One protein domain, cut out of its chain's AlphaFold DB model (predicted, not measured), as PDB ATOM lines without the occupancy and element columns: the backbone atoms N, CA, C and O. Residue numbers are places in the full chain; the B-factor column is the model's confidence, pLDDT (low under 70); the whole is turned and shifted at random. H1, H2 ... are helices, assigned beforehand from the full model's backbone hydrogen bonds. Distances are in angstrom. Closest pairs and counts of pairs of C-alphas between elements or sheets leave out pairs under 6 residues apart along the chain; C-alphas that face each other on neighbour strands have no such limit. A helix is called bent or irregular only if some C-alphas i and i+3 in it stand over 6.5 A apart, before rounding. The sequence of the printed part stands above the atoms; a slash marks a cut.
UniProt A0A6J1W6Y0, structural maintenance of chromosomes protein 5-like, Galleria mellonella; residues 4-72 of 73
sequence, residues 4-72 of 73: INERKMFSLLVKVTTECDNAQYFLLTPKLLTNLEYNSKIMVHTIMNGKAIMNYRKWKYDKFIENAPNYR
ATOM      1  N   ILE A   4     -51.589  36.682  -8.235       89.88
ATOM      2  CA  ILE A   4     -51.799  37.871  -7.401       89.88
ATOM      3  C   ILE A   4     -52.940  37.603  -6.421       89.88
ATOM      4  O   ILE A   4     -52.796  37.828  -5.218       89.88
ATOM      5  N   ASN A   5     -54.060  37.087  -6.920       88.88
ATOM      6  CA  ASN A   5     -55.219  36.779  -6.092       88.88
ATOM      7  C   ASN A   5     -54.960  35.605  -5.137       88.88
ATOM      8  O   ASN A   5     -55.340  35.690  -3.971       88.88
ATOM      9  N   GLU A   6     -54.237  34.566  -5.568       88.12
ATOM     10  CA  GLU A   6     -53.850  33.448  -4.689       88.12
ATOM     11  C   GLU A   6     -53.001  33.927  -3.505       88.12
ATOM     12  O   GLU A   6     -53.226  33.510  -2.369       88.12
ATOM     13  N   ARG A   7     -52.077  34.867  -3.740       91.06
ATOM     14  CA  ARG A   7     -51.256  35.467  -2.681       91.06
ATOM     15  C   ARG A   7     -52.089  36.286  -1.702       91.06
ATOM     16  O   ARG A   7     -51.940  36.113  -0.497       91.06
ATOM     17  N   LYS A   8     -52.985  37.143  -2.202       91.00
ATOM     18  CA  LYS A   8     -53.884  37.944  -1.351       91.00
ATOM     19  C   LYS A   8     -54.773  37.057  -0.481       91.00
ATOM     20  O   LYS A   8     -54.908  37.315   0.711       91.00
ATOM     21  N   MET A   9     -55.335  36.000  -1.066       89.88
ATOM     22  CA  MET A   9     -56.155  35.031  -0.342       89.88
ATOM     23  C   MET A   9     -55.357  34.298   0.732       89.88
ATOM     24  O   MET A   9     -55.845  34.152   1.850       89.88
ATOM     25  N   PHE A  10     -54.127  33.883   0.421       91.06
ATOM     26  CA  PHE A  10     -53.246  33.259   1.401       91.06
ATOM     27  C   PHE A  10     -52.935  34.209   2.564       91.06
ATOM     28  O   PHE A  10     -53.158  33.839   3.711       91.06
ATOM     29  N   SER A  11     -52.509  35.446   2.296       89.94
ATOM     30  CA  SER A  11     -52.219  36.434   3.346       89.94
ATOM     31  C   SER A  11     -53.433  36.726   4.233       89.94
ATOM     32  O   SER A  11     -53.293  36.848   5.450       89.94
ATOM     33  N   LEU A  12     -54.637  36.799   3.653       89.62
ATOM     34  CA  LEU A  12     -55.874  36.962   4.418       89.62
ATOM     35  C   LEU A  12     -56.144  35.749   5.320       89.62
ATOM     36  O   LEU A  12     -56.443  35.929   6.499       89.62
ATOM     37  N   LEU A  13     -55.991  34.530   4.790       88.56
ATOM     38  CA  LEU A  13     -56.098  33.290   5.563       88.56
ATOM     39  C   LEU A  13     -55.113  33.283   6.729       88.56
ATOM     40  O   LEU A  13     -55.510  33.037   7.864       88.56
ATOM     41  N   VAL A  14     -53.845  33.604   6.481       88.44
ATOM     42  CA  VAL A  14     -52.827  33.687   7.532       88.44
ATOM     43  C   VAL A  14     -53.254  34.670   8.619       88.44
ATOM     44  O   VAL A  14     -53.241  34.312   9.792       88.44
ATOM     45  N   LYS A  15     -53.692  35.876   8.251       87.38
ATOM     46  CA  LYS A  15     -54.106  36.897   9.220       87.38
ATOM     47  C   LYS A  15     -55.270  36.425  10.097       87.38
ATOM     48  O   LYS A  15     -55.149  36.462  11.316       87.38
ATOM     49  N   VAL A  16     -56.345  35.930   9.483       85.81
ATOM     50  CA  VAL A  16     -57.562  35.502  10.195       85.81
ATOM     51  C   VAL A  16     -57.291  34.301  11.101       85.81
ATOM     52  O   VAL A  16     -57.793  34.236  12.212       85.81
ATOM     53  N   THR A  17     -56.467  33.354  10.658       85.19
ATOM     54  CA  THR A  17     -56.233  32.101  11.402       85.19
ATOM     55  C   THR A  17     -55.191  32.226  12.510       85.19
ATOM     56  O   THR A  17     -55.088  31.350  13.364       85.19
ATOM     57  N   THR A  18     -54.411  33.310  12.515       79.44
ATOM     58  CA  THR A  18     -53.333  33.533  13.491       79.44
ATOM     59  C   THR A  18     -53.824  34.239  14.758       79.44
ATOM     60  O   THR A  18     -53.143  34.181  15.788       79.44
ATOM     61  N   GLU A  19     -54.989  34.886  14.724       79.56
ATOM     62  CA  GLU A  19     -55.621  35.510  15.892       79.56
ATOM     63  C   GLU A  19     -56.121  34.432  16.883       79.56
ATOM     64  O   GLU A  19     -56.572  33.362  16.470       79.56
ATOM     65  N   CYS A  20     -55.976  34.673  18.194       64.12
ATOM     66  CA  CYS A  20     -56.407  33.731  19.238       64.12
ATOM     67  C   CYS A  20     -57.935  33.517  19.188       64.12
ATOM     68  O   CYS A  20     -58.657  34.445  18.843       64.12
ATOM     69  N   ASP A  21     -58.400  32.306  19.524       71.50
ATOM     70  CA  ASP A  21     -59.804  31.832  19.461       71.50
ATOM     71  C   ASP A  21     -60.396  31.509  18.076       71.50
ATOM     72  O   ASP A  21     -61.599  31.279  17.949       71.50
ATOM     73  N   ASN A  22     -59.571  31.382  17.034       73.06
ATOM     74  CA  ASN A  22     -60.044  30.905  15.732       73.06
ATOM     75  C   ASN A  22     -59.979  29.379  15.581       73.06
ATOM     76  O   ASN A  22     -59.151  28.694  16.186       73.06
ATOM     77  N   ALA A  23     -60.853  28.842  14.726       82.25
ATOM     78  CA  ALA A  23     -60.828  27.436  14.334       82.25
ATOM     79  C   ALA A  23     -59.508  27.067  13.630       82.25
ATOM     80  O   ALA A  23     -58.827  27.918  13.058       82.25
ATOM     81  N   GLN A  24     -59.159  25.779  13.624       86.38
ATOM     82  CA  GLN A  24     -58.028  25.280  12.845       86.38
ATOM     83  C   GLN A  24     -58.408  25.179  11.361       86.38
ATOM     84  O   GLN A  24     -59.391  24.524  11.012       86.38
ATOM     85  N   TYR A  25     -57.603  25.778  10.483       88.44
ATOM     86  CA  TYR A  25     -57.813  25.731   9.035       88.44
ATOM     87  C   TYR A  25     -56.768  24.859   8.347       88.44
ATOM     88  O   TYR A  25     -55.577  24.929   8.648       88.44
ATOM     89  N   PHE A  26     -57.223  24.089   7.359       89.75
ATOM     90  CA  PHE A  26     -56.366  23.322   6.464       89.75
ATOM     91  C   PHE A  26     -56.487  23.887   5.051       89.75
ATOM     92  O   PHE A  26     -57.544  23.803   4.426       89.75
ATOM     93  N   LEU A  27     -55.398  24.457   4.536       89.19
ATOM     94  CA  LEU A  27     -55.305  24.859   3.136       89.19
ATOM     95  C   LEU A  27     -54.711  23.708   2.322       89.19
ATOM     96  O   LEU A  27     -53.510  23.451   2.386       89.19
ATOM     97  N   LEU A  28     -55.549  23.036   1.534       90.56
ATOM     98  CA  LEU A  28     -55.091  22.056   0.555       90.56
ATOM     99  C   LEU A  28     -54.900  22.744  -0.795       90.56
ATOM    100  O   LEU A  28     -55.851  23.257  -1.380       90.56
ATOM    101  N   THR A  29     -53.672  22.735  -1.304       89.00
ATOM    102  CA  THR A  29     -53.362  23.291  -2.622       89.00
ATOM    103  C   THR A  29     -52.412  22.372  -3.392       89.00
ATOM    104  O   THR A  29     -51.455  21.865  -2.804       89.00
ATOM    105  N   PRO A  30     -52.632  22.155  -4.704       87.25
ATOM    106  CA  PRO A  30     -51.715  21.385  -5.544       87.25
ATOM    107  C   PRO A  30     -50.460  22.182  -5.937       87.25
ATOM    108  O   PRO A  30     -49.541  21.625  -6.529       87.25
ATOM    109  N   LYS A  31     -50.423  23.489  -5.648       83.00
ATOM    110  CA  LYS A  31     -49.295  24.375  -5.947       83.00
ATOM    111  C   LYS A  31     -49.073  25.382  -4.825       83.00
ATOM    112  O   LYS A  31     -50.025  25.946  -4.286       83.00
ATOM    113  N   LEU A  32     -47.811  25.641  -4.507       80.62
ATOM    114  CA  LEU A  32     -47.417  26.738  -3.629       80.62
ATOM    115  C   LEU A  32     -46.802  27.843  -4.479       80.62
ATOM    116  O   LEU A  32     -45.959  27.582  -5.336       80.62
ATOM    117  N   LEU A  33     -47.234  29.079  -4.243       84.38
ATOM    118  CA  LEU A  33     -46.563  30.234  -4.819       84.38
ATOM    119  C   LEU A  33     -45.229  30.459  -4.106       84.38
ATOM    120  O   LEU A  33     -45.088  30.207  -2.909       84.38
ATOM    121  N   THR A  34     -44.250  30.978  -4.835       83.88
ATOM    122  CA  THR A  34     -42.997  31.440  -4.239       83.88
ATOM    123  C   THR A  34     -43.233  32.702  -3.404       83.88
ATOM    124  O   THR A  34     -44.177  33.465  -3.650       83.88
ATOM    125  N   ASN A  35     -42.369  32.931  -2.411       84.56
ATOM    126  CA  ASN A  35     -42.376  34.118  -1.544       84.56
ATOM    127  C   ASN A  35     -43.704  34.344  -0.796       84.56
ATOM    128  O   ASN A  35     -44.183  35.473  -0.700       84.56
ATOM    129  N   LEU A  36     -44.355  33.270  -0.341       88.00
ATOM    130  CA  LEU A  36     -45.492  33.369   0.579       88.00
ATOM    131  C   LEU A  36     -45.003  33.702   1.995       88.00
ATOM    132  O   LEU A  36     -43.924  33.270   2.398       88.00
ATOM    133  N   GLU A  37     -45.802  34.464   2.738       86.75
ATOM    134  CA  GLU A  37     -45.483  34.868   4.108       86.75
ATOM    135  C   GLU A  37     -45.975  33.825   5.109       86.75
ATOM    136  O   GLU A  37     -47.174  33.627   5.287       86.75
ATOM    137  N   TYR A  38     -45.040  33.171   5.788       88.94
ATOM    138  CA  TYR A  38     -45.340  32.201   6.836       88.94
ATOM    139  C   TYR A  38     -45.070  32.807   8.215       88.94
ATOM    140  O   TYR A  38     -44.226  33.689   8.364       88.94
ATOM    141  N   ASN A  39     -45.758  32.302   9.237       88.44
ATOM    142  CA  ASN A  39     -45.506  32.639  10.635       88.44
ATOM    143  C   ASN A  39     -45.327  31.362  11.473       88.44
ATOM    144  O   ASN A  39     -45.512  30.251  10.976       88.44
ATOM    145  N   SER A  40     -44.980  31.515  12.753       89.00
ATOM    146  CA  SER A  40     -44.691  30.393  13.659       89.00
ATOM    147  C   SER A  40     -45.890  29.491  13.976       89.00
ATOM    148  O   SER A  40     -45.690  28.395  14.492       89.00
ATOM    149  N   LYS A  41     -47.122  29.924  13.681       88.44
ATOM    150  CA  LYS A  41     -48.349  29.142  13.895       88.44
ATOM    151  C   LYS A  41     -48.745  28.306  12.673       88.44
ATOM    152  O   LYS A  41     -49.694  27.530  12.756       88.44
ATOM    153  N   ILE A  42     -48.044  28.445  11.547       89.69
ATOM    154  CA  ILE A  42     -48.342  27.712  10.314       89.69
ATOM    155  C   ILE A  42     -47.468  26.466  10.214       89.69
ATOM    156  O   ILE A  42     -46.250  26.522  10.364       89.69
ATOM    157  N   MET A  43     -48.099  25.345   9.869       89.75
ATOM    158  CA  MET A  43     -47.422  24.108   9.499       89.75
ATOM    159  C   MET A  43     -47.635  23.834   8.011       89.75
ATOM    160  O   MET A  43     -48.767  23.831   7.529       89.75
ATOM    161  N   VAL A  44     -46.547  23.571   7.287       88.62
ATOM    162  CA  VAL A  44     -46.597  23.149   5.882       88.62
ATOM    163  C   VAL A  44     -46.380  21.644   5.815       88.62
ATOM    164  O   VAL A  44     -45.373  21.134   6.303       88.62
ATOM    165  N   HIS A  45     -47.317  20.936   5.186       89.19
ATOM    166  CA  HIS A  45     -47.204  19.507   4.931       89.19
ATOM    167  C   HIS A  45     -47.254  19.235   3.428       89.19
ATOM    168  O   HIS A  45     -48.226  19.582   2.757       89.19
ATOM    169  N   THR A  46     -46.208  18.602   2.902       86.81
ATOM    170  CA  THR A  46     -46.108  18.265   1.479       86.81
ATOM    171  C   THR A  46     -46.411  16.788   1.281       86.81
ATOM    172  O   THR A  46     -45.666  15.928   1.749       86.81
ATOM    173  N   ILE A  47     -47.485  16.489   0.550       85.44
ATOM    174  CA  ILE A  47     -47.875  15.117   0.215       85.44
ATOM    175  C   ILE A  47     -47.353  14.791  -1.181       85.44
ATOM    176  O   ILE A  47     -47.850  15.311  -2.177       85.44
ATOM    177  N   MET A  48     -46.363  13.902  -1.252       83.75
ATOM    178  CA  MET A  48     -45.816  13.398  -2.512       83.75
ATOM    179  C   MET A  48     -46.272  11.955  -2.715       83.75
ATOM    180  O   MET A  48     -45.762  11.044  -2.065       83.75
ATOM    181  N   ASN A  49     -47.234  11.741  -3.611       83.25
ATOM    182  CA  ASN A  49     -47.722  10.409  -3.964       83.25
ATOM    183  C   ASN A  49     -47.502  10.136  -5.457       83.25
ATOM    184  O   ASN A  49     -47.763  10.995  -6.295       83.25
ATOM    185  N   GLY A  50     -47.032   8.937  -5.798       85.25
ATOM    186  CA  GLY A  50     -46.822   8.539  -7.186       85.25
ATOM    187  C   GLY A  50     -46.045   7.233  -7.320       85.25
ATOM    188  O   GLY A  50     -45.254   6.872  -6.455       85.25
ATOM    189  N   LYS A  51     -46.234   6.532  -8.445       86.88
ATOM    190  CA  LYS A  51     -45.595   5.228  -8.711       86.88
ATOM    191  C   LYS A  51     -44.058   5.288  -8.704       86.88
ATOM    192  O   LYS A  51     -43.414   4.297  -8.382       86.88
ATOM    193  N   ALA A  52     -43.489   6.439  -9.061       87.06
ATOM    194  CA  ALA A  52     -42.045   6.679  -9.083       87.06
ATOM    195  C   ALA A  52     -41.506   7.344  -7.799       87.06
ATOM    196  O   ALA A  52     -40.313   7.626  -7.714       87.06
ATOM    197  N   ILE A  53     -42.360   7.618  -6.805       86.88
ATOM    198  CA  ILE A  53     -41.933   8.216  -5.537       86.88
ATOM    199  C   ILE A  53     -41.258   7.143  -4.677       86.88
ATOM    200  O   ILE A  53     -41.749   6.022  -4.536       86.88
ATOM    201  N   MET A  54     -40.112   7.486  -4.088       88.56
ATOM    202  CA  MET A  54     -39.433   6.590  -3.155       88.56
ATOM    203  C   MET A  54     -40.233   6.408  -1.864       88.56
ATOM    204  O   MET A  54     -40.930   7.311  -1.410       88.56
ATOM    205  N   ASN A  55     -40.088   5.246  -1.223       87.88
ATOM    206  CA  ASN A  55     -40.667   5.024   0.099       87.88
ATOM    207  C   ASN A  55     -40.186   6.107   1.084       87.88
ATOM    208  O   ASN A  55     -38.985   6.372   1.150       87.88
ATOM    209  N   TYR A  56     -41.100   6.677   1.876       85.38
ATOM    210  CA  TYR A  56     -40.801   7.767   2.814       85.38
ATOM    211  C   TYR A  56     -39.655   7.440   3.785       85.38
ATOM    212  O   TYR A  56     -38.893   8.326   4.147       85.38
ATOM    213  N   ARG A  57     -39.452   6.165   4.150       88.88
ATOM    214  CA  ARG A  57     -38.336   5.738   5.018       88.88
ATOM    215  C   ARG A  57     -36.960   5.906   4.371       88.88
ATOM    216  O   ARG A  57     -35.951   5.894   5.065       88.88
ATOM    217  N   LYS A  58     -36.906   6.011   3.042       90.81
ATOM    218  CA  LYS A  58     -35.681   6.261   2.272       90.81
ATOM    219  C   LYS A  58     -35.471   7.751   1.987       90.81
ATOM    220  O   LYS A  58     -34.408   8.113   1.484       90.81
ATOM    221  N   TRP A  59     -36.456   8.597   2.294       87.94
ATOM    222  CA  TRP A  59     -36.371  10.033   2.069       87.94
ATOM    223  C   TRP A  59     -35.392  10.670   3.058       87.94
ATOM    224  O   TRP A  59     -35.594  10.631   4.269       87.94
ATOM    225  N   LYS A  60     -34.317  11.263   2.535       90.19
ATOM    226  CA  LYS A  60     -33.299  11.951   3.341       90.19
ATOM    227  C   LYS A  60     -33.642  13.434   3.426       90.19
ATOM    228  O   LYS A  60     -33.117  14.228   2.649       90.19
ATOM    229  N   TYR A  61     -34.541  13.774   4.350       86.31
ATOM    230  CA  TYR A  61     -35.019  15.144   4.549       86.31
ATOM    231  C   TYR A  61     -33.872  16.133   4.795       86.31
ATOM    232  O   TYR A  61     -33.800  17.147   4.108       86.31
ATOM    233  N   ASP A  62     -32.929  15.794   5.675       90.56
ATOM    234  CA  ASP A  62     -31.818  16.689   6.027       90.56
ATOM    235  C   ASP A  62     -30.972  17.043   4.800       90.56
ATOM    236  O   ASP A  62     -30.744  18.214   4.511       90.56
ATOM    237  N   LYS A  63     -30.635  16.039   3.977       91.62
ATOM    238  CA  LYS A  63     -29.908  16.256   2.717       91.62
ATOM    239  C   LYS A  63     -30.680  17.120   1.726       91.62
ATOM    240  O   LYS A  63     -30.067  17.846   0.949       91.62
ATOM    241  N   PHE A  64     -32.006  17.008   1.686       88.31
ATOM    242  CA  PHE A  64     -32.823  17.855   0.820       88.31
ATOM    243  C   PHE A  64     -32.746  19.323   1.262       88.31
ATOM    244  O   PHE A  64     -32.545  20.193   0.419       88.31
ATOM    245  N   ILE A  65     -32.840  19.587   2.570       88.38
ATOM    246  CA  ILE A  65     -32.736  20.942   3.130       88.38
ATOM    247  C   ILE A  65     -31.327  21.518   2.949       88.38
ATOM    248  O   ILE A  65     -31.198  22.665   2.530       88.38
ATOM    249  N   GLU A  66     -30.279  20.723   3.174       93.88
ATOM    250  CA  GLU A  66     -28.885  21.120   2.918       93.88
ATOM    251  C   GLU A  66     -28.667  21.555   1.462       93.88
ATOM    252  O   GLU A  66     -27.963  22.528   1.201       93.88
ATOM    253  N   ASN A  67     -29.303  20.869   0.507       92.19
ATOM    254  CA  ASN A  67     -29.211  21.202  -0.916       92.19
ATOM    255  C   ASN A  67     -30.180  22.305  -1.361       92.19
ATOM    256  O   ASN A  67     -30.057  22.784  -2.489       92.19
ATOM    257  N   ALA A  68     -31.111  22.740  -0.506       88.50
ATOM    258  CA  ALA A  68     -32.132  23.726  -0.856       88.50
ATOM    259  C   ALA A  68     -31.587  25.036  -1.460       88.50
ATOM    260  O   ALA A  68     -32.195  25.535  -2.412       88.50
ATOM    261  N   PRO A  69     -30.452  25.594  -0.991       87.75
ATOM    262  CA  PRO A  69     -29.866  26.791  -1.593       87.75
ATOM    263  C   PRO A  69     -29.489  26.616  -3.070       87.75
ATOM    264  O   PRO A  69     -29.621  27.567  -3.834       87.75
ATOM    265  N   ASN A  70     -29.096  25.407  -3.487       89.69
ATOM    266  CA  ASN A  70     -28.694  25.106  -4.865       89.69
ATOM    267  C   ASN A  70     -29.885  25.049  -5.837       89.69
ATOM    268  O   ASN A  70     -29.685  25.013  -7.048       89.69
ATOM    269  N   TYR A  71     -31.122  25.021  -5.327       79.50
ATOM    270  CA  TYR A  71     -32.340  25.031  -6.141       79.50
ATOM    271  C   TYR A  71     -32.881  26.441  -6.406       79.50
ATOM    272  O   TYR A  71     -33.886  26.583  -7.104       79.50
ATOM    273  N   ARG A  72     -32.255  27.488  -5.850       71.06
ATOM    274  CA  ARG A  72     -32.580  28.875  -6.200       71.06
ATOM    275  C   ARG A  72     -31.978  29.172  -7.577       71.06
ATOM    276  O   ARG A  72     -30.777  29.399  -7.670       71.06
TER     277      ARG A  72
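This is residues 4 to 72 of the 73 residues of the protein "structural maintenance of chromosomes protein 5-like" of Galleria mellonella (UniProt A0A6J1W6Y0). Little regular structure is here: helix H1 sits at one end beside a wide loop of chain, and a long winding link leads away to a second helix, H2, which stands free at the other end. The printed part has 69 residues with two named helices, H1 then H2, and no named strand; the class is all helix, with only 26 residues in named elements. The whole is loose, with a radius of gyration of the C-alphas of 15.2 A and spans of 39 by 26 by 22 A.

Start from H1, residues 4 to 18, where every O i to N i+4 pair is within hydrogen-bond range. H2, residues 61 to 71, is apart from H1; 4 of its 7 O i to N i+4 pairs are within range. H2 is irregular: C-alphas 66 and 69 are 7.3 A apart.

Find C-alpha 4 at (-51.799, 37.871, -7.401); H1 runs 21.4 A from there to C-alpha 18. H2 runs 14.8 A to C-alpha 71 at (-32.340, 25.031, -6.141).

The C-alphas farthest apart, of Asp 21 and Ala 52, are 42.0 A apart. The link from H1 to H2 is long, 42 residues, and the printed part has no cut. Residue 20 alone has pLDDT under 70.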